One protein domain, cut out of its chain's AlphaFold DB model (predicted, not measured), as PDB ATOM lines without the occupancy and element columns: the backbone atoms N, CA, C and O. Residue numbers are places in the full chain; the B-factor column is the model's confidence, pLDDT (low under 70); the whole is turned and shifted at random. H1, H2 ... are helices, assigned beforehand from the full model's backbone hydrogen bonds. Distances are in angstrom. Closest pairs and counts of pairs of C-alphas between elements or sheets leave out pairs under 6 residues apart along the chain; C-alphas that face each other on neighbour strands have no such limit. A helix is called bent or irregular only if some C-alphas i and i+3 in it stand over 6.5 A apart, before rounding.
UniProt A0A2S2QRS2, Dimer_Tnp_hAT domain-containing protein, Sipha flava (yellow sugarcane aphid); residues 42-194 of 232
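Overview. This is residues 42 to 194 of the 232 residues of the protein "Dimer_Tnp_hAT domain-containing protein" of Sipha flava (yellow sugarcane aphid) (UniProt A0A2S2QRS2). Two long helical arms, H1 and H6b, run from a small head of short helices and spread apart as a V, and a last short helix, H7, folds back near the far part of H6b. The head holds H2, H3, H4, H5 and H6a together with the kinked end of H1, their packing mostly crossed. Residues 42 to 62 of H1 and residues 166 to 174 of H6 stick out free, as do residues 180 to 185. The printed part has 153 residues with seven named helices, H1 to H7 in chain order, and no named strand; its class is all helix. It is loose, with a radius of gyration of the C-alphas of 21.3 A, and elongated, spanning 63 by 39 by 29 A.

Arrangement. H1, residues 42 to 77, has a kink of 57 degrees near residue 71 and is irregular, with C-alphas 73 and 76 at 7.5 A. With residues 73 to 76 alone it touches H3, residues 87 to 100, opposite ways at a steep tilt of 60 degrees; the closest C-alphas are those of Val 73 and Leu 97, 5.9 A apart. H2, residues 79 to 82, is close to H1 but not clearly touching, with the C-alphas of Phe 76 and Leu 82 closest at 5.8 A. H4, residues 109 to 123, touches H3 with residues 109 to 114 alone, closest at the C-alphas of Val 94 and Lys 110, 6.6 A. H6, residues 149 to 182, was assigned as one helix by its hydrogen bonds but is bent, with C-alphas 159 and 162 at 6.9 A; its arms, H6a up to 159 and H6b from 162, stand at a steep tilt of 48 degrees. H6a touches H4, about perpendicular at 80 degrees, with the C-alphas of Leu 109 and Glu 150 closest at 5.9 A. H5, residues 132 to 141, forms a helical hairpin with H6a, closest at the C-alphas of Leu 136 and Leu 155, 6.4 A. H7, residues 188 to 194, is close to H6b but not clearly touching, with the C-alphas of Leu 175 and Leu 191 closest at 7.6 A. H1 and H6b are apart. Every O i to N i+4 pair is within hydrogen-bond range in H3, H4, H5, H6a, H6b and H7; H1 has 30 of 32, and H2 is too short for such a pair.

Along the chain. H1 begins at C-alpha 42 (12.718, 48.791, -12.229) and is 50.5 A long. H6b is 30.7 A long, H4 21.0 A and H3 20.1 A. H7 ends at C-alpha 194 (-26.216, 40.015, -12.361).

Size, cuts and confidence. The C-alphas of Ser 42 and Ser 147, the two farthest apart, are 65.8 A apart. The printed part has no cut, and no link is long. Mean pLDDT of the printed part is 83.4; residue 42 and residues 125 to 129 and 182 to 185 are under 70.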
ATOM      1  N   SER A  42      12.667  48.647 -10.767       66.44
ATOM      2  CA  SER A  42      12.718  48.791 -12.229       66.44
ATOM      3  C   SER A  42      12.510  47.455 -12.959       66.44
ATOM      4  O   SER A  42      11.654  47.352 -13.837       66.44
ATOM      5  N   ASP A  43      13.193  46.388 -12.529       70.44
ATOM      6  CA  ASP A  43      13.013  45.052 -13.104       70.44
ATOM      7  C   ASP A  43      11.599  44.507 -12.883       70.44
ATOM      8  O   ASP A  43      11.031  43.898 -13.787       70.44
ATOM      9  N   LYS A  44      10.990  44.770 -11.720       74.31
ATOM     10  CA  LYS A  44       9.587  44.407 -11.451       74.31
ATOM     11  C   LYS A  44       8.622  45.155 -12.373       74.31
ATOM     12  O   LYS A  44       7.705  44.539 -12.908       74.31
ATOM     13  N   HIS A  45       8.831  46.455 -12.595       73.19
ATOM     14  CA  HIS A  45       8.025  47.231 -13.543       73.19
ATOM     15  C   HIS A  45       8.164  46.709 -14.971       73.19
ATOM     16  O   HIS A  45       7.157  46.550 -15.659       73.19
ATOM     17  N   ARG A  46       9.387  46.378 -15.394       74.38
ATOM     18  CA  ARG A  46       9.662  45.819 -16.719       74.38
ATOM     19  C   ARG A  46       9.017  44.446 -16.919       74.38
ATOM     20  O   ARG A  46       8.431  44.202 -17.967       74.38
ATOM     21  N   ILE A  47       9.078  43.568 -15.915       77.81
ATOM     22  CA  ILE A  47       8.412  42.256 -15.951       77.81
ATOM     23  C   ILE A  47       6.895  42.428 -16.066       77.81
ATOM     24  O   ILE A  47       6.300  41.841 -16.965       77.81
ATOM     25  N   ASN A  48       6.289  43.285 -15.237       77.88
ATOM     26  CA  ASN A  48       4.852  43.558 -15.307       77.88
ATOM     27  C   ASN A  48       4.452  44.161 -16.664       77.88
ATOM     28  O   ASN A  48       3.403  43.829 -17.206       77.88
ATOM     29  N   TYR A  49       5.283  45.036 -17.234       79.44
ATOM     30  CA  TYR A  49       5.045  45.604 -18.560       79.44
ATOM     31  C   TYR A  49       5.044  44.524 -19.652       79.44
ATOM     32  O   TYR A  49       4.136  44.487 -20.481       79.44
ATOM     33  N   TYR A  50       6.016  43.608 -19.629       81.19
ATOM     34  CA  TYR A  50       6.052  42.482 -20.564       81.19
ATOM     35  C   TYR A  50       4.875  41.536 -20.387       81.19
ATOM     36  O   TYR A  50       4.306  41.109 -21.384       81.19
ATOM     37  N   GLU A  51       4.473  41.259 -19.151       83.00
ATOM     38  CA  GLU A  51       3.310  40.423 -18.863       83.00
ATOM     39  C   GLU A  51       2.028  41.033 -19.444       83.00
ATOM     40  O   GLU A  51       1.243  40.333 -20.083       83.00
ATOM     41  N   VAL A  52       1.850  42.352 -19.320       84.88
ATOM     42  CA  VAL A  52       0.722  43.069 -19.929       84.88
ATOM     43  C   VAL A  52       0.776  42.992 -21.457       84.88
ATOM     44  O   VAL A  52      -0.242  42.691 -22.080       84.88
ATOM     45  N   LEU A  53       1.941  43.219 -22.074       85.25
ATOM     46  CA  LEU A  53       2.083  43.139 -23.531       85.25
ATOM     47  C   LEU A  53       1.867  41.727 -24.075       85.25
ATOM     48  O   LEU A  53       1.198  41.568 -25.094       85.25
ATOM     49  N   ASP A  54       2.425  40.710 -23.420       87.56
ATOM     50  CA  ASP A  54       2.261  39.315 -23.824       87.56
ATOM     51  C   ASP A  54       0.793  38.896 -23.667       87.56
ATOM     52  O   ASP A  54       0.253  38.248 -24.564       87.56
ATOM     53  N   THR A  55       0.117  39.348 -22.603       86.31
ATOM     54  CA  THR A  55      -1.330  39.149 -22.429       86.31
ATOM     55  C   THR A  55      -2.098  39.805 -23.573       86.31
ATOM     56  O   THR A  55      -2.846  39.127 -24.264       86.31
ATOM     57  N   MET A  56      -1.864  41.089 -23.869       84.62
ATOM     58  CA  MET A  56      -2.523  41.774 -24.991       84.62
ATOM     59  C   MET A  56      -2.277  41.075 -26.334       84.62
ATOM     60  O   MET A  56      -3.202  40.919 -27.127       84.62
ATOM     61  N   CYS A  57      -1.044  40.632 -26.596       86.94
ATOM     62  CA  CYS A  57      -0.715  39.886 -27.808       86.94
ATOM     63  C   CYS A  57      -1.464  38.551 -27.875       86.94
ATOM     64  O   CYS A  57      -1.943  38.181 -28.946       86.94
ATOM     65  N   SER A  58      -1.554  37.834 -26.752       86.50
ATOM     66  CA  SER A  58      -2.262  36.556 -26.660       86.50
ATOM     67  C   SER A  58      -3.757  36.732 -26.917       86.50
ATOM     68  O   SER A  58      -4.308  36.039 -27.765       86.50
ATOM     69  N   GLU A  59      -4.387  37.713 -26.271       83.62
ATOM     70  CA  GLU A  59      -5.815  38.023 -26.419       83.62
ATOM     71  C   GLU A  59      -6.156  38.448 -27.859       83.62
ATOM     72  O   GLU A  59      -7.137  37.993 -28.446       83.62
ATOM     73  N   LEU A  60      -5.314  39.282 -28.485       85.25
ATOM     74  CA  LEU A  60      -5.482  39.648 -29.896       85.25
ATOM     75  C   LEU A  60      -5.320  38.444 -30.827       85.25
ATOM     76  O   LEU A  60      -6.027  38.344 -31.831       85.25
ATOM     77  N   HIS A  61      -4.392  37.540 -30.513       87.12
ATOM     78  CA  HIS A  61      -4.181  36.336 -31.304       87.12
ATOM     79  C   HIS A  61      -5.373  35.382 -31.210       87.12
ATOM     80  O   HIS A  61      -5.859  34.932 -32.245       87.12
ATOM     81  N   GLU A  62      -5.875  35.138 -29.999       84.06
ATOM     82  CA  GLU A  62      -7.057  34.312 -29.745       84.06
ATOM     83  C   GLU A  62      -8.294  34.874 -30.463       84.06
ATOM     84  O   GLU A  62      -8.998  34.163 -31.190       84.06
ATOM     85  N   ARG A  63      -8.493  36.195 -30.389       81.25
ATOM     86  CA  ARG A  63      -9.564  36.874 -31.125       81.25
ATOM     87  C   ARG A  63      -9.424  36.698 -32.638       81.25
ATOM     88  O   ARG A  63     -10.399  36.401 -33.327       81.25
ATOM     89  N   ALA A  64      -8.212  36.861 -33.167       82.75
ATOM     90  CA  ALA A  64      -7.946  36.683 -34.590       82.75
ATOM     91  C   ALA A  64      -8.183  35.236 -35.045       82.75
ATOM     92  O   ALA A  64      -8.665  35.028 -36.157       82.75
ATOM     93  N   THR A  65      -7.879  34.232 -34.215       83.81
ATOM     94  CA  THR A  65      -8.184  32.829 -34.530       83.81
ATOM     95  C   THR A  65      -9.684  32.565 -34.603       83.81
ATOM     96  O   THR A  65     -10.122  31.966 -35.583       83.81
ATOM     97  N   GLY A  66     -10.483  33.105 -33.676       81.44
ATOM     98  CA  GLY A  66     -11.944  32.986 -33.740       81.44
ATOM     99  C   GLY A  66     -12.531  33.603 -35.015       81.44
ATOM    100  O   GLY A  66     -13.385  33.006 -35.671       81.44
ATOM    101  N   PHE A  67     -12.010  34.755 -35.453       82.44
ATOM    102  CA  PHE A  67     -12.429  35.356 -36.723       82.44
ATOM    103  C   PHE A  67     -12.056  34.519 -37.951       82.44
ATOM    104  O   PHE A  67     -12.800  34.539 -38.928       82.44
ATOM    105  N   LYS A  68     -10.954  33.757 -37.922       85.19
ATOM    106  CA  LYS A  68     -10.610  32.839 -39.023       85.19
ATOM    107  C   LYS A  68     -11.629  31.716 -39.158       85.19
ATOM    108  O   LYS A  68     -12.020  31.396 -40.272       85.19
ATOM    109  N   GLU A  69     -12.090  31.151 -38.047       84.31
ATOM    110  CA  GLU A  69     -13.125  30.113 -38.071       84.31
ATOM    111  C   GLU A  69     -14.454  30.646 -38.613       84.31
ATOM    112  O   GLU A  69     -15.108  29.980 -39.414       84.31
ATOM    113  N   ILE A  70     -14.834  31.865 -38.222       85.69
ATOM    114  CA  ILE A  70     -16.013  32.545 -38.773       85.69
ATOM    115  C   ILE A  70     -15.824  32.793 -40.273       85.69
ATOM    116  O   ILE A  70     -16.731  32.523 -41.055       85.69
ATOM    117  N   ASN A  71     -14.642  33.248 -40.691       87.00
ATOM    118  CA  ASN A  71     -14.329  33.477 -42.099       87.00
ATOM    119  C   ASN A  71     -14.338  32.182 -42.928       87.00
ATOM    120  O   ASN A  71     -14.694  32.220 -44.096       87.00
ATOM    121  N   ASN A  72     -14.012  31.029 -42.344       86.25
ATOM    122  CA  ASN A  72     -14.121  29.751 -43.052       86.25
ATOM    123  C   ASN A  72     -15.578  29.376 -43.363       86.25
ATOM    124  O   ASN A  72     -15.829  28.730 -44.371       86.25
ATOM    125  N   VAL A  73     -16.530  29.780 -42.515       87.50
ATOM    126  CA  VAL A  73     -17.958  29.463 -42.698       87.50
ATOM    127  C   VAL A  73     -18.677  30.533 -43.517       87.50
ATOM    128  O   VAL A  73     -19.462  30.206 -44.394       87.50
ATOM    129  N   PHE A  74     -18.413  31.813 -43.251       88.88
ATOM    130  CA  PHE A  74     -19.147  32.936 -43.848       88.88
ATOM    131  C   PHE A  74     -18.324  33.765 -44.837       88.88
ATOM    132  O   PHE A  74     -18.849  34.697 -45.441       88.88
ATOM    133  N   GLY A  75     -17.037  33.464 -45.020       86.12
ATOM    134  CA  GLY A  75     -16.142  34.265 -45.861       86.12
ATOM    135  C   GLY A  75     -16.562  34.315 -47.328       86.12
ATOM    136  O   GLY A  75     -16.195  35.253 -48.031       86.12
ATOM    137  N   PHE A  76     -17.377  33.364 -47.788       87.94
ATOM    138  CA  PHE A  76     -17.961  33.373 -49.130       87.94
ATOM    139  C   PHE A  76     -18.902  34.574 -49.362       87.94
ATOM    140  O   PHE A  76     -19.009  35.050 -50.486       87.94
ATOM    141  N   LEU A  77     -19.506  35.126 -48.299       87.62
ATOM    142  CA  LEU A  77     -20.346  36.331 -48.346       87.62
ATOM    143  C   LEU A  77     -19.536  37.619 -48.538       87.62
ATOM    144  O   LEU A  77     -20.119  38.688 -48.714       87.62
ATOM    145  N   MET A  78     -18.203  37.558 -48.472       87.19
ATOM    146  CA  MET A  78     -17.374  38.724 -48.760       87.19
ATOM    147  C   MET A  78     -17.503  39.115 -50.235       87.19
ATOM    148  O   MET A  78     -17.433  38.239 -51.094       87.19
ATOM    149  N   PRO A  79     -17.597  40.414 -50.559       81.06
ATOM    150  CA  PRO A  79     -17.772  40.883 -51.933       81.06
ATOM    151  C   PRO A  79     -16.733  40.380 -52.929       81.06
ATOM    152  O   PRO A  79     -17.064  40.061 -54.069       81.06
ATOM    153  N   GLU A  80     -15.484  40.263 -52.483       79.44
ATOM    154  CA  GLU A  80     -14.371  39.756 -53.290       79.44
ATOM    155  C   GLU A  80     -14.553  38.292 -53.710       79.44
ATOM    156  O   GLU A  80     -14.046  37.883 -54.760       79.44
ATOM    157  N   ASN A  81     -15.273  37.524 -52.887       83.44
ATOM    158  CA  ASN A  81     -15.510  36.098 -53.055       83.44
ATOM    159  C   ASN A  81     -16.852  35.851 -53.746       83.44
ATOM    160  O   ASN A  81     -16.897  35.081 -54.700       83.44
ATOM    161  N   LEU A  82     -17.913  36.556 -53.334       81.00
ATOM    162  CA  LEU A  82     -19.279  36.393 -53.845       81.00
ATOM    163  C   LEU A  82     -19.372  36.600 -55.360       81.00
ATOM    164  O   LEU A  82     -20.078  35.866 -56.037       81.00
ATOM    165  N   GLN A  83     -18.600  37.542 -55.909       75.88
ATOM    166  CA  GLN A  83     -18.569  37.794 -57.353       75.88
ATOM    167  C   GLN A  83     -17.864  36.685 -58.157       75.88
ATOM    168  O   GLN A  83     -18.128  36.512 -59.344       75.88
ATOM    169  N   LYS A  84     -16.912  35.975 -57.543       79.06
ATOM    170  CA  LYS A  84     -16.054  34.982 -58.218       79.06
ATOM    171  C   LYS A  84     -16.484  33.543 -57.945       79.06
ATOM    172  O   LYS A  84     -15.859  32.621 -58.471       79.06
ATOM    173  N   LEU A  85     -17.492  33.360 -57.098       79.38
ATOM    174  CA  LEU A  85     -17.954  32.060 -56.644       79.38
ATOM    175  C   LEU A  85     -18.581  31.276 -57.793       79.38
ATOM    176  O   LEU A  85     -19.460  31.765 -58.498       79.38
ATOM    177  N   LYS A  86     -18.102  30.045 -57.973       81.12
ATOM    178  CA  LYS A  86     -18.732  29.052 -58.842       81.12
ATOM    179  C   LYS A  86     -19.797  28.297 -58.055       81.12
ATOM    180  O   LYS A  86     -19.704  28.196 -56.833       81.12
ATOM    181  N   GLU A  87     -20.765  27.716 -58.758       78.12
ATOM    182  CA  GLU A  87     -21.837  26.932 -58.129       78.12
ATOM    183  C   GLU A  87     -21.301  25.758 -57.289       78.12
ATOM    184  O   GLU A  87     -21.784  25.544 -56.180       78.12
ATOM    185  N   ASP A  88     -20.258  25.062 -57.757       80.56
ATOM    186  CA  ASP A  88     -19.643  23.940 -57.026       80.56
ATOM    187  C   ASP A  88     -19.020  24.380 -55.684       80.56
ATOM    188  O   ASP A  88     -19.135  23.694 -54.668       80.56
ATOM    189  N   ASP A  89     -18.377  25.553 -55.663       84.44
ATOM    190  CA  ASP A  89     -17.752  26.116 -54.459       84.44
ATOM    191  C   ASP A  89     -18.812  26.646 -53.473       84.44
ATOM    192  O   ASP A  89     -18.634  26.597 -52.247       84.44
ATOM    193  N   LEU A  90     -19.941  27.135 -54.002       85.12
ATOM    194  CA  LEU A  90     -21.094  27.548 -53.210       85.12
ATOM    195  C   LEU A  90     -21.733  26.346 -52.508       85.12
ATOM    196  O   LEU A  90     -22.043  26.446 -51.324       85.12
ATOM    197  N   ASP A  91     -21.861  25.204 -53.189       85.69
ATOM    198  CA  ASP A  91     -22.408  23.974 -52.604       85.69
ATOM    199  C   ASP A  91     -21.613  23.503 -51.388       85.69
ATOM    200  O   ASP A  91     -22.187  23.176 -50.345       85.69
ATOM    201  N   ILE A  92     -20.284  23.515 -51.493       86.88
ATOM    202  CA  ILE A  92     -19.398  23.151 -50.383       86.88
ATOM    203  C   ILE A  92     -19.598  24.126 -49.215       86.88
ATOM    204  O   ILE A  92     -19.763  23.705 -48.070       86.88
ATOM    205  N   SER A  93     -19.630  25.429 -49.504       86.25
ATOM    206  CA  SER A  93     -19.762  26.479 -48.487       86.25
ATOM    207  C   SER A  93     -21.111  26.425 -47.759       86.25
ATOM    208  O   SER A  93     -21.160  26.514 -46.531       86.25
ATOM    209  N   VAL A  94     -22.203  26.226 -48.502       87.38
ATOM    210  CA  VAL A  94     -23.560  26.094 -47.953       87.38
ATOM    211  C   VAL A  94     -23.685  24.811 -47.137       87.38
ATOM    212  O   VAL A  94     -24.255  24.842 -46.051       87.38
ATOM    213  N   SER A  95     -23.084  23.707 -47.587       87.25
ATOM    214  CA  SER A  95     -23.089  22.447 -46.833       87.25
ATOM    215  C   SER A  95     -22.405  22.589 -45.468       87.25
ATOM    216  O   SER A  95     -22.970  22.176 -44.458       87.25
ATOM    217  N   ILE A  96     -21.236  23.242 -45.416       88.44
ATOM    218  CA  ILE A  96     -20.520  23.536 -44.159       88.44
ATOM    219  C   ILE A  96     -21.373  24.418 -43.236       88.44
ATOM    220  O   ILE A  96     -21.382  24.246 -42.014       88.44
ATOM    221  N   LEU A  97     -22.092  25.383 -43.810       89.62
ATOM    222  CA  LEU A  97     -22.945  26.291 -43.055       89.62
ATOM    223  C   LEU A  97     -24.159  25.572 -42.460       89.62
ATOM    224  O   LEU A  97     -24.440  25.754 -41.275       89.62
ATOM    225  N   ILE A  98     -24.832  24.730 -43.247       88.19
ATOM    226  CA  ILE A  98     -25.976  23.925 -42.798       88.19
ATOM    227  C   ILE A  98     -25.537  22.924 -41.727       88.19
ATOM    228  O   ILE A  98     -26.236  22.768 -40.735       88.19
ATOM    229  N   GLU A  99     -24.363  22.301 -41.852       89.06
ATOM    230  CA  GLU A  99     -23.845  21.398 -40.813       89.06
ATOM    231  C   GLU A  99     -23.688  22.115 -39.461       89.06
ATOM    232  O   GLU A  99     -24.013  21.562 -38.409       89.06
ATOM    233  N   LYS A 100     -23.236  23.376 -39.477       87.19
ATOM    234  CA  LYS A 100     -23.013  24.166 -38.258       87.19
ATOM    235  C   LYS A 100     -24.281  24.839 -37.716       87.19
ATOM    236  O   LYS A 100     -24.356  25.097 -36.516       87.19
ATOM    237  N   TYR A 101     -25.254  25.133 -38.577       86.38
ATOM    238  CA  TYR A 101     -26.473  25.887 -38.260       86.38
ATOM    239  C   TYR A 101     -27.741  25.191 -38.787       86.38
ATOM    240  O   TYR A 101     -28.624  25.842 -39.346       86.38
ATOM    241  N   ALA A 102     -27.838  23.874 -38.584       83.25
ATOM    242  CA  ALA A 102     -28.906  23.029 -39.130       83.25
ATOM    243  C   ALA A 102     -30.324  23.455 -38.709       83.25
ATOM    244  O   ALA A 102     -31.275  23.257 -39.457       83.25
ATOM    245  N   ASP A 103     -30.465  24.074 -37.533       85.06
ATOM    246  CA  ASP A 103     -31.758  24.547 -37.024       85.06
ATOM    247  C   ASP A 103     -32.229  25.859 -37.683       85.06
ATOM    248  O   ASP A 103     -33.385  26.248 -37.520       85.06
ATOM    249  N   PHE A 104     -31.338  26.568 -38.387       83.69
ATOM    250  CA  PHE A 104     -31.596  27.915 -38.910       83.69
ATOM    251  C   PHE A 104     -31.707  27.990 -40.431       83.69
ATOM    252  O   PHE A 104     -32.332  28.923 -40.928       83.69
ATOM    253  N   PHE A 105     -31.098  27.053 -41.160       88.25
ATOM    254  CA  PHE A 105     -31.025  27.091 -42.620       88.25
ATOM    255  C   PHE A 105     -31.409  25.751 -43.223       88.25
ATOM    256  O   PHE A 105     -31.103  24.696 -42.662       88.25
ATOM    257  N   THR A 106     -32.043  25.798 -44.389       86.12
ATOM    258  CA  THR A 106     -32.423  24.598 -45.131       86.12
ATOM    259  C   THR A 106     -31.517  24.399 -46.342       86.12
ATOM    260  O   THR A 106     -30.694  25.246 -46.695       86.12
ATOM    261  N   THR A 107     -31.670  23.259 -47.019       81.62
ATOM    262  CA  THR A 107     -30.996  23.006 -48.301       81.62
ATOM    263  C   THR A 107     -31.412  23.995 -49.392       81.62
ATOM    264  O   THR A 107     -30.702  24.127 -50.390       81.62
ATOM    265  N   ASP A 108     -32.528  24.705 -49.204       84.56
ATOM    266  CA  ASP A 108     -33.067  25.640 -50.186       84.56
ATOM    267  C   ASP A 108     -32.308  26.977 -50.205       84.56
ATOM    268  O   ASP A 108     -32.319  27.667 -51.229       84.56
ATOM    269  N   LEU A 109     -31.540  27.284 -49.144       88.31
ATOM    270  CA  LEU A 109     -30.648  28.447 -49.056       88.31
ATOM    271  C   LEU A 109     -29.758  28.599 -50.295       88.31
ATOM    272  O   LEU A 109     -29.495  29.714 -50.741       88.31
ATOM    273  N   LYS A 110     -29.300  27.484 -50.876       88.44
ATOM    274  CA  LYS A 110     -28.475  27.485 -52.090       88.44
ATOM    275  C   LYS A 110     -29.180  28.194 -53.248       88.44
ATOM    276  O   LYS A 110     -28.597  29.073 -53.879       88.44
ATOM    277  N   TYR A 111     -30.413  27.794 -53.551       88.56
ATOM    278  CA  TYR A 111     -31.153  28.313 -54.705       88.56
ATOM    279  C   TYR A 111     -31.524  29.781 -54.510       88.56
ATOM    280  O   TYR A 111     -31.477  30.574 -55.455       88.56
ATOM    281  N   GLU A 112     -31.838  30.136 -53.267       90.62
ATOM    282  CA  GLU A 112     -32.072  31.508 -52.841       90.62
ATOM    283  C   GLU A 112     -30.818  32.374 -53.052       90.62
ATOM    284  O   GLU A 112     -30.906  33.439 -53.665       90.62
ATOM    285  N   LEU A 113     -29.642  31.887 -52.636       89.50
ATOM    286  CA  LEU A 113     -28.364  32.581 -52.800       89.50
ATOM    287  C   LEU A 113     -27.978  32.753 -54.268       89.50
ATOM    288  O   LEU A 113     -27.572  33.847 -54.645       89.50
ATOM    289  N   ILE A 114     -28.125  31.719 -55.102       89.00
ATOM    290  CA  ILE A 114     -27.843  31.809 -56.547       89.00
ATOM    291  C   ILE A 114     -28.723  32.891 -57.181       89.00
ATOM    292  O   ILE A 114     -28.225  33.815 -57.823       89.00
ATOM    293  N   SER A 115     -30.029  32.828 -56.917       89.62
ATOM    294  CA  SER A 115     -30.997  33.789 -57.447       89.62
ATOM    295  C   SER A 115     -30.721  35.214 -56.954       89.62
ATOM    296  O   SER A 115     -30.846  36.176 -57.714       89.62
ATOM    297  N   PHE A 116     -30.317  35.365 -55.689       90.00
ATOM    298  CA  PHE A 116     -29.925  36.648 -55.115       90.00
ATOM    299  C   PHE A 116     -28.656  37.207 -55.767       90.00
ATOM    300  O   PHE A 116     -28.632  38.387 -56.118       90.00
ATOM    301  N   ILE A 117     -27.620  36.382 -55.949       88.06
ATOM    302  CA  ILE A 117     -26.359  36.769 -56.596       88.06
ATOM    303  C   ILE A 117     -26.661  37.285 -58.007       88.06
ATOM    304  O   ILE A 117     -26.324  38.426 -58.328       88.06
ATOM    305  N   ASP A 118     -27.387  36.516 -58.817       88.12
ATOM    306  CA  ASP A 118     -27.747  36.919 -60.179       88.12
ATOM    307  C   ASP A 118     -28.523  38.244 -60.208       88.12
ATOM    308  O   ASP A 118     -28.239  39.149 -61.005       88.12
ATOM    309  N   LEU A 119     -29.488  38.410 -59.304       88.62
ATOM    310  CA  LEU A 119     -30.310  39.613 -59.226       88.62
ATOM    311  C   LEU A 119     -29.515  40.835 -58.732       88.62
ATOM    312  O   LEU A 119     -29.676  41.932 -59.272       88.62
ATOM    313  N   TYR A 120     -28.640  40.668 -57.741       87.56
ATOM    314  CA  TYR A 120     -27.832  41.753 -57.189       87.56
ATOM    315  C   TYR A 120     -26.777  42.233 -58.192       87.56
ATOM    316  O   TYR A 120     -26.664  43.434 -58.449       87.56
ATOM    317  N   PHE A 121     -26.025  41.303 -58.790       84.44
ATOM    318  CA  PHE A 121     -24.941  41.622 -59.723       84.44
ATOM    319  C   PHE A 121     -25.449  42.069 -61.103       84.44
ATOM    320  O   PHE A 121     -24.737  42.784 -61.807       84.44
ATOM    321  N   SER A 122     -26.683  41.725 -61.492       85.06
ATOM    322  CA  SER A 122     -27.297  42.265 -62.715       85.06
ATOM    323  C   SER A 122     -27.756  43.722 -62.573       85.06
ATOM    324  O   SER A 122     -27.698  44.479 -63.547       85.06
ATOM    325  N   GLN A 123     -28.194  44.139 -61.378       82.00
ATOM    326  CA  GLN A 123     -28.700  45.495 -61.134       82.00
ATOM    327  C   GLN A 123     -27.617  46.483 -60.682       82.00
ATOM    328  O   GLN A 123     -27.701  47.664 -61.023       82.00
ATOM    329  N   ASN A 124     -26.593  46.024 -59.960       77.44
ATOM    330  CA  ASN A 124     -25.517  46.877 -59.459       77.44
ATOM    331  C   ASN A 124     -24.265  46.720 -60.324       77.44
ATOM    332  O   ASN A 124     -23.687  45.644 -60.375       77.44
ATOM    333  N   LYS A 125     -23.846  47.793 -61.010       64.94
ATOM    334  CA  LYS A 125     -22.669  47.794 -61.905       64.94
ATOM    335  C   LYS A 125     -21.384  48.305 -61.246       64.94
ATOM    336  O   LYS A 125     -20.300  48.008 -61.743       64.94
ATOM    337  N   ASP A 126     -21.504  49.039 -60.141       65.50
ATOM    338  CA  ASP A 126     -20.367  49.575 -59.392       65.50
ATOM    339  C   ASP A 126     -20.067  48.691 -58.178       65.50
ATOM    340  O   ASP A 126     -20.837  48.627 -57.222       65.50
ATOM    341  N   PHE A 127     -18.929  47.997 -58.225       65.69
ATOM    342  CA  PHE A 127     -18.532  46.998 -57.224       65.69
ATOM    343  C   PHE A 127     -17.455  47.486 -56.250       65.69
ATOM    344  O   PHE A 127     -17.101  46.763 -55.320       65.69
ATOM    345  N   SER A 128     -16.912  48.692 -56.446       63.50
ATOM    346  CA  SER A 128     -15.696  49.141 -55.752       63.50
ATOM    347  C   SER A 128     -15.856  49.301 -54.238       63.50
ATOM    348  O   SER A 128     -14.858  49.246 -53.529       63.50
ATOM    349  N   ASN A 129     -17.088  49.486 -53.749       66.12
ATOM    350  CA  ASN A 129     -17.404  49.707 -52.334       66.12
ATOM    351  C   ASN A 129     -18.451  48.726 -51.791       66.12
ATOM    352  O   ASN A 129     -19.134  49.041 -50.818       66.12
ATOM    353  N   ASN A 130     -18.613  47.553 -52.409       79.44
ATOM    354  CA  ASN A 130     -19.565  46.583 -51.885       79.44
ATOM    355  C   ASN A 130     -19.155  46.119 -50.483       79.44
ATOM    356  O   ASN A 130     -17.987  45.869 -50.200       79.44
ATOM    357  N   SER A 131     -20.153  45.972 -49.626       85.75
ATOM    358  CA  SER A 131     -20.079  45.378 -48.299       85.75
ATOM    359  C   SER A 131     -21.261  44.421 -48.139       85.75
ATOM    360  O   SER A 131     -22.314  44.659 -48.737       85.75
ATOM    361  N   PRO A 132     -21.162  43.383 -47.290       87.50
ATOM    362  CA  PRO A 132     -22.315  42.560 -46.923       87.50
ATOM    363  C   PRO A 132     -23.502  43.372 -46.382       87.50
ATOM    364  O   PRO A 132     -24.646  42.933 -46.471       87.50
ATOM    365  N   LEU A 133     -23.250  44.582 -45.864       89.94
ATOM    366  CA  LEU A 133     -24.302  45.526 -45.494       89.94
ATOM    367  C   LEU A 133     -25.121  45.993 -46.708       89.94
ATOM    368  O   LEU A 133     -26.343  46.028 -46.626       89.94
ATOM    369  N   ASN A 134     -24.474  46.274 -47.841       89.44
ATOM    370  CA  ASN A 134     -25.166  46.714 -49.054       89.44
ATOM    371  C   ASN A 134     -26.061  45.616 -49.638       89.44
ATOM    372  O   ASN A 134     -27.097  45.915 -50.221       89.44
ATOM    373  N   TYR A 135     -25.702  44.343 -49.446       90.00
ATOM    374  CA  TYR A 135     -26.553  43.210 -49.825       90.00
ATOM    375  C   TYR A 135     -27.862  43.219 -49.044       90.00
ATOM    376  O   TYR A 135     -28.937  43.077 -49.620       90.00
ATOM    377  N   LEU A 136     -27.771  43.440 -47.733       90.81
ATOM    378  CA  LEU A 136     -28.938  43.511 -46.870       90.81
ATOM    379  C   LEU A 136     -29.780  44.758 -47.163       90.81
ATOM    380  O   LEU A 136     -31.000  44.643 -47.252       90.81
ATOM    381  N   GLU A 137     -29.149  45.921 -47.344       90.88
ATOM    382  CA  GLU A 137     -29.835  47.159 -47.739       90.88
ATOM    383  C   GLU A 137     -30.590  46.967 -49.054       90.88
ATOM    384  O   GLU A 137     -31.767  47.290 -49.133       90.88
ATOM    385  N   PHE A 138     -29.970  46.328 -50.048       90.12
ATOM    386  CA  PHE A 138     -30.615  46.039 -51.323       90.12
ATOM    387  C   PHE A 138     -31.866  45.159 -51.173       90.12
ATOM    388  O   PHE A 138     -32.894  45.443 -51.790       90.12
ATOM    389  N   ILE A 139     -31.808  44.110 -50.342       89.88
ATOM    390  CA  ILE A 139     -32.971  43.247 -50.072       89.88
ATOM    391  C   ILE A 139     -34.095  44.054 -49.408       89.88
ATOM    392  O   ILE A 139     -35.262  43.896 -49.769       89.88
ATOM    393  N   VAL A 140     -33.755  44.923 -48.452       90.62
ATOM    394  CA  VAL A 140     -34.730  45.738 -47.714       90.62
ATOM    395  C   VAL A 140     -35.344  46.816 -48.610       90.62
ATOM    396  O   VAL A 140     -36.566  46.905 -48.693       90.62
ATOM    397  N   ASP A 141     -34.531  47.576 -49.339       90.00
ATOM    398  CA  ASP A 141     -34.982  48.685 -50.188       90.00
ATOM    399  C   ASP A 141     -35.885  48.214 -51.333       90.00
ATOM    400  O   ASP A 141     -36.802  48.920 -51.760       90.00
ATOM    401  N   LYS A 142     -35.648  46.999 -51.835       88.19
ATOM    402  CA  LYS A 142     -36.454  46.380 -52.893       88.19
ATOM    403  C   LYS A 142     -37.655  45.591 -52.358       88.19
ATOM    404  O   LYS A 142     -38.387  45.028 -53.167       88.19
ATOM    405  N   ASN A 143     -37.874  45.560 -51.038       89.50
ATOM    406  CA  ASN A 143     -38.892  44.737 -50.369       89.50
ATOM    407  C   ASN A 143     -38.820  43.250 -50.762       89.50
ATOM    408  O   ASN A 143     -39.837  42.589 -50.950       89.50
ATOM    409  N   LEU A 144     -37.606  42.717 -50.895       89.81
ATOM    410  CA  LEU A 144     -37.353  41.327 -51.281       89.81
ATOM    411  C   LEU A 144     -37.180  40.399 -50.069       89.81
ATOM    412  O   LEU A 144     -36.775  39.251 -50.223       89.81
ATOM    413  N   THR A 145     -37.479  40.872 -48.856       88.19
ATOM    414  CA  THR A 145     -37.331  40.088 -47.620       88.19
ATOM    415  C   THR A 145     -38.175  38.820 -47.608       88.19
ATOM    416  O   THR A 145     -37.732  37.820 -47.057       88.19
ATOM    417  N   ASP A 146     -39.354  38.856 -48.230       88.81
ATOM    418  CA  ASP A 146     -40.257  37.702 -48.309       88.81
ATOM    419  C   ASP A 146     -39.859  36.735 -49.433       88.81
ATOM    420  O   ASP A 146     -40.234  35.568 -49.409       88.81
ATOM    421  N   SER A 147     -39.101  37.218 -50.424       88.56
ATOM    422  CA  SER A 147     -38.580  36.405 -51.529       88.56
ATOM    423  C   SER A 147     -37.242  35.746 -51.204       88.56
ATOM    424  O   SER A 147     -36.949  34.703 -51.777       88.56
ATOM    425  N   PHE A 148     -36.451  36.347 -50.308       90.62
ATOM    426  CA  PHE A 148     -35.170  35.807 -49.842       90.62
ATOM    427  C   PHE A 148     -35.058  35.772 -48.300       90.62
ATOM    428  O   PHE A 148     -34.156  36.411 -47.730       90.62
ATOM    429  N   PRO A 149     -35.990  35.114 -47.581       90.75
ATOM    430  CA  PRO A 149     -35.965  35.033 -46.122       90.75
ATOM    431  C   PRO A 149     -34.689  34.400 -45.553       90.75
ATOM    432  O   PRO A 149     -34.169  34.902 -44.545       90.75
ATOM    433  N   GLU A 150     -34.153  33.340 -46.166       91.31
ATOM    434  CA  GLU A 150     -32.969  32.650 -45.636       91.31
ATOM    435  C   GLU A 150     -31.689  33.459 -45.889       91.31
ATOM    436  O   GLU A 150     -30.890  33.645 -44.968       91.31
ATOM    437  N   CYS A 151     -31.533  34.061 -47.071       91.12
ATOM    438  CA  CYS A 151     -30.423  34.968 -47.380       91.12
ATOM    439  C   CYS A 151     -30.426  36.205 -46.480       91.12
ATOM    440  O   CYS A 151     -29.382  36.611 -45.967       91.12
ATOM    441  N   SER A 152     -31.599  36.811 -46.260       91.69
ATOM    442  CA  SER A 152     -31.751  37.956 -45.355       91.69
ATOM    443  C   SER A 152     -31.329  37.586 -43.930       91.69
ATOM    444  O   SER A 152     -30.575  38.320 -43.284       91.69
ATOM    445  N   SER A 153     -31.760  36.417 -43.453       91.50
ATOM    446  CA  SER A 153     -31.401  35.900 -42.129       91.50
ATOM    447  C   SER A 153     -29.904  35.608 -42.020       91.50
ATOM    448  O   SER A 153     -29.275  35.987 -41.031       91.50
ATOM    449  N   LEU A 154     -29.311  35.025 -43.063       92.31
ATOM    450  CA  LEU A 154     -27.882  34.752 -43.155       92.31
ATOM    451  C   LEU A 154     -27.040  36.033 -43.093       92.31
ATOM    452  O   LEU A 154     -26.092  36.116 -42.311       92.31
ATOM    453  N   LEU A 155     -27.400  37.054 -43.872       91.56
ATOM    454  CA  LEU A 155     -26.699  38.340 -43.880       91.56
ATOM    455  C   LEU A 155     -26.817  39.055 -42.529       91.56
ATOM    456  O   LEU A 155     -25.829  39.594 -42.024       91.56
ATOM    457  N   ARG A 156     -27.998  39.015 -41.898       92.06
ATOM    458  CA  ARG A 156     -28.204  39.548 -40.539       92.06
ATOM    459  C   ARG A 156     -27.350  38.818 -39.513       92.06
ATOM    460  O   ARG A 156     -26.716  39.468 -38.682       92.06
ATOM    461  N   LEU A 157     -27.313  37.488 -39.569       91.12
ATOM    462  CA  LEU A 157     -26.473  36.681 -38.692       91.12
ATOM    463  C   LEU A 157     -25.010  37.093 -38.857       91.12
ATOM    464  O   LEU A 157     -24.368  37.494 -37.890       91.12
ATOM    465  N   PHE A 158     -24.512  37.106 -40.091       90.25
ATOM    466  CA  PHE A 158     -23.128  37.457 -40.375       90.25
ATOM    467  C   PHE A 158     -22.740  38.855 -39.859       90.25
ATOM    468  O   PHE A 158     -21.718  39.006 -39.187       90.25
ATOM    469  N   LEU A 159     -23.572  39.873 -40.103       89.62
ATOM    470  CA  LEU A 159     -23.307  41.252 -39.671       89.62
ATOM    471  C   LEU A 159     -23.406  41.446 -38.148       89.62
ATOM    472  O   LEU A 159     -22.775  42.350 -37.597       89.62
ATOM    473  N   THR A 160     -24.173  40.606 -37.450       90.25
ATOM    474  CA  THR A 160     -24.346  40.697 -35.990       90.25
ATOM    475  C   THR A 160     -23.297  39.911 -35.201       90.25
ATOM    476  O   THR A 160     -23.038  40.260 -34.045       90.25
ATOM    477  N   LEU A 161     -22.630  38.920 -35.808       86.00
ATOM    478  CA  LEU A 161     -21.601  38.102 -35.148       86.00
ATOM    479  C   LEU A 161     -20.478  38.931 -34.488       86.00
ATOM    480  O   LEU A 161     -20.238  38.731 -33.292       86.00
ATOM    481  N   PRO A 162     -19.815  39.893 -35.171       79.31
ATOM    482  CA  PRO A 162     -18.727  40.661 -34.560       79.31
ATOM    483  C   PRO A 162     -19.203  41.524 -33.385       79.31
ATOM    484  O   PRO A 162     -18.504  41.665 -32.378       79.31
ATOM    485  N   VAL A 163     -20.411  42.084 -33.503       80.62
ATOM    486  CA  VAL A 163     -21.028  42.930 -32.473       80.62
ATOM    487  C   VAL A 163     -21.375  42.100 -31.238       80.62
ATOM    488  O   VAL A 163     -21.095  42.520 -30.114       80.62
ATOM    489  N   SER A 164     -21.931  40.903 -31.438       81.75
ATOM    490  CA  SER A 164     -22.267  39.973 -30.360       81.75
ATOM    491  C   SER A 164     -21.021  39.516 -29.597       81.75
ATOM    492  O   SER A 164     -20.992  39.613 -28.369       81.75
ATOM    493  N   ALA A 165     -19.949  39.139 -30.305       81.50
ATOM    494  CA  ALA A 165     -18.672  38.765 -29.688       81.50
ATOM    495  C   ALA A 165     -18.102  39.897 -28.814       81.50
ATOM    496  O   ALA A 165     -17.768  39.685 -27.648       81.50
ATOM    497  N   ALA A 166     -18.059  41.128 -29.335       77.25
ATOM    498  CA  ALA A 166     -17.580  42.280 -28.570       77.25
ATOM    499  C   ALA A 166     -18.464  42.597 -27.347       77.25
ATOM    500  O   ALA A 166     -17.960  42.994 -26.293       77.25
ATOM    501  N   SER A 167     -19.783  42.421 -27.472       79.69
ATOM    502  CA  SER A 167     -20.722  42.607 -26.364       79.69
ATOM    503  C   SER A 167     -20.518  41.554 -25.271       79.69
ATOM    504  O   SER A 167     -20.387  41.904 -24.097       79.69
ATOM    505  N   ALA A 168     -20.400  40.279 -25.651       80.00
ATOM    506  CA  ALA A 168     -20.159  39.172 -24.731       80.00
ATOM    507  C   ALA A 168     -18.855  39.363 -23.940       80.00
ATOM    508  O   ALA A 168     -18.866  39.292 -22.710       80.00
ATOM    509  N   GLU A 169     -17.756  39.718 -24.612       79.12
ATOM    510  CA  GLU A 169     -16.481  40.028 -23.953       79.12
ATOM    511  C   GLU A 169     -16.599  41.203 -22.970       79.12
ATOM    512  O   GLU A 169     -16.078  41.151 -21.851       79.12
ATOM    513  N   ARG A 170     -17.314  42.274 -23.349       78.62
ATOM    514  CA  ARG A 170     -17.543  43.434 -22.472       78.62
ATOM    515  C   ARG A 170     -18.324  43.041 -21.214       78.62
ATOM    516  O   ARG A 170     -17.990  43.510 -20.120       78.62
ATOM    517  N   VAL A 171     -19.347  42.200 -21.353       81.25
ATOM    518  CA  VAL A 171     -20.141  41.685 -20.227       81.25
ATOM    519  C   VAL A 171     -19.272  40.796 -19.336       81.25
ATOM    520  O   VAL A 171     -19.209  41.032 -18.131       81.25
ATOM    521  N   MET A 172     -18.519  39.857 -19.910       79.12
ATOM    522  CA  MET A 172     -17.594  38.985 -19.175       79.12
ATOM    523  C   MET A 172     -16.528  39.774 -18.404       79.12
ATOM    524  O   MET A 172     -16.288  39.503 -17.227       79.12
ATOM    525  N   SER A 173     -15.937  40.799 -19.022       81.88
ATOM    526  CA  SER A 173     -14.975  41.696 -18.370       81.88
ATOM    527  C   SER A 173     -15.604  42.448 -17.189       81.88
ATOM    528  O   SER A 173     -15.033  42.529 -16.097       81.88
ATOM    529  N   SER A 174     -16.835  42.932 -17.367       80.69
ATOM    530  CA  SER A 174     -17.580  43.628 -16.313       80.69
ATOM    531  C   SER A 174     -17.917  42.699 -15.141       80.69
ATOM    532  O   SER A 174     -17.732  43.078 -13.983       80.69
ATOM    533  N   LEU A 175     -18.330  41.461 -15.424       80.94
ATOM    534  CA  LEU A 175     -18.595  40.432 -14.414       80.94
ATOM    535  C   LEU A 175     -17.332  40.028 -13.658       80.94
ATOM    536  O   LEU A 175     -17.359  39.937 -12.427       80.94
ATOM    537  N   LYS A 176     -16.210  39.850 -14.367       82.31
ATOM    538  CA  LYS A 176     -14.902  39.591 -13.754       82.31
ATOM    539  C   LYS A 176     -14.559  40.695 -12.759       82.31
ATOM    540  O   LYS A 176     -14.212  40.401 -11.618       82.31
ATOM    541  N   ARG A 177     -14.765  41.963 -13.135       79.44
ATOM    542  CA  ARG A 177     -14.542  43.107 -12.240       79.44
ATOM    543  C   ARG A 177     -15.442  43.079 -11.002       79.44
ATOM    544  O   ARG A 177     -14.960  43.371  -9.913       79.44
ATOM    545  N   ILE A 178     -16.721  42.721 -11.140       74.38
ATOM    546  CA  ILE A 178     -17.652  42.594 -10.002       74.38
ATOM    547  C   ILE A 178     -17.186  41.491  -9.039       74.38
ATOM    548  O   ILE A 178     -17.144  41.712  -7.825       74.38
ATOM    549  N   LYS A 179     -16.802  40.328  -9.575       74.56
ATOM    550  CA  LYS A 179     -16.316  39.178  -8.798       74.56
ATOM    551  C   LYS A 179     -15.028  39.511  -8.038       74.56
ATOM    552  O   LYS A 179     -14.954  39.269  -6.834       74.56
ATOM    553  N   GLU A 180     -14.062  40.121  -8.725       75.88
ATOM    554  CA  GLU A 180     -12.761  40.518  -8.174       75.88
ATOM    555  C   GLU A 180     -12.916  41.595  -7.090       75.88
ATOM    556  O   GLU A 180     -12.406  41.455  -5.978       75.88
ATOM    557  N   HIS A 181     -13.687  42.653  -7.381       70.81
ATOM    558  CA  HIS A 181     -13.857  43.794  -6.482       70.81
ATOM    559  C   HIS A 181     -14.521  43.402  -5.161       70.81
ATOM    560  O   HIS A 181     -14.125  43.888  -4.104       70.81
ATOM    561  N   ARG A 182     -15.517  42.506  -5.200       62.34
ATOM    562  CA  ARG A 182     -16.212  42.064  -3.983       62.34
ATOM    563  C   ARG A 182     -15.547  40.867  -3.302       62.34
ATOM    564  O   ARG A 182     -16.046  40.459  -2.256       62.34
ATOM    565  N   ARG A 183     -14.477  40.288  -3.884       63.12
ATOM    566  CA  ARG A 183     -13.880  38.992  -3.481       63.12
ATOM    567  C   ARG A 183     -14.951  37.948  -3.143       63.12
ATOM    568  O   ARG A 183     -14.808  37.155  -2.215       63.12
ATOM    569  N   ALA A 184     -16.076  38.027  -3.846       62.59
ATOM    570  CA  ALA A 184     -17.290  37.354  -3.442       62.59
ATOM    571  C   ALA A 184     -17.329  35.991  -4.118       62.59
ATOM    572  O   ALA A 184     -17.270  35.895  -5.347       62.59
ATOM    573  N   THR A 185     -17.493  34.943  -3.319       68.50
ATOM    574  CA  THR A 185     -17.863  33.617  -3.813       68.50
ATOM    575  C   THR A 185     -19.339  33.658  -4.216       68.50
ATOM    576  O   THR A 185     -20.217  33.196  -3.493       68.50
ATOM    577  N   LEU A 186     -19.632  34.312  -5.341       75.75
ATOM    578  CA  LEU A 186     -20.962  34.301  -5.939       75.75
ATOM    579  C   LEU A 186     -21.194  32.936  -6.584       75.75
ATOM    580  O   LEU A 186     -20.340  32.433  -7.316       75.75
ATOM    581  N   THR A 187     -22.357  32.350  -6.317       83.69
ATOM    582  CA  THR A 187     -22.809  31.159  -7.040       83.69
ATOM    583  C   THR A 187     -23.036  31.493  -8.514       83.69
ATOM    584  O   THR A 187     -23.368  32.633  -8.851       83.69
ATOM    585  N   GLU A 188     -22.897  30.503  -9.391       80.75
ATOM    586  CA  GLU A 188     -23.114  30.667 -10.835       80.75
ATOM    587  C   GLU A 188     -24.491  31.269 -11.146       80.75
ATOM    588  O   GLU A 188     -24.599  32.220 -11.916       80.75
ATOM    589  N   LYS A 189     -25.532  30.807 -10.441       86.31
ATOM    590  CA  LYS A 189     -26.891  31.341 -10.564       86.31
ATOM    591  C   LYS A 189     -26.951  32.845 -10.289       86.31
ATOM    592  O   LYS A 189     -27.434  33.603 -11.123       86.31
ATOM    593  N   THR A 190     -26.409  33.284  -9.150       84.19
ATOM    594  CA  THR A 190     -26.387  34.714  -8.801       84.19
ATOM    595  C   THR A 190     -25.560  35.534  -9.786       84.19
ATOM    596  O   THR A 190     -25.902  36.675 -10.070       84.19
ATOM    597  N   LEU A 191     -24.481  34.962 -10.330       82.81
ATOM    598  CA  LEU A 191     -23.659  35.645 -11.322       82.81
ATOM    599  C   LEU A 191     -24.442  35.869 -12.621       82.81
ATOM    600  O   LEU A 191     -24.436  36.985 -13.127       82.81
ATOM    601  N   ASN A 192     -25.166  34.855 -13.098       83.75
ATOM    602  CA  ASN A 192     -26.025  34.964 -14.278       83.75
ATOM    603  C   ASN A 192     -27.136  36.006 -14.091       83.75
ATOM    604  O   ASN A 192     -27.379  36.804 -14.993       83.75
ATOM    605  N   GLU A 193     -27.756  36.067 -12.910       86.62
ATOM    606  CA  GLU A 193     -28.746  37.102 -12.578       86.62
ATOM    607  C   GLU A 193     -28.144  38.521 -12.682       86.62
ATOM    608  O   GLU A 193     -28.754  39.411 -13.279       86.62
ATOM    609  N   TYR A 194     -26.917  38.735 -12.190       83.88
ATOM    610  CA  TYR A 194     -26.216  40.015 -12.361       83.88
ATOM    611  C   TYR A 194     -25.856  40.312 -13.821       83.88
ATOM    612  O   TYR A 194     -25.940  41.469 -14.233       83.88
TER     613      TYR A 194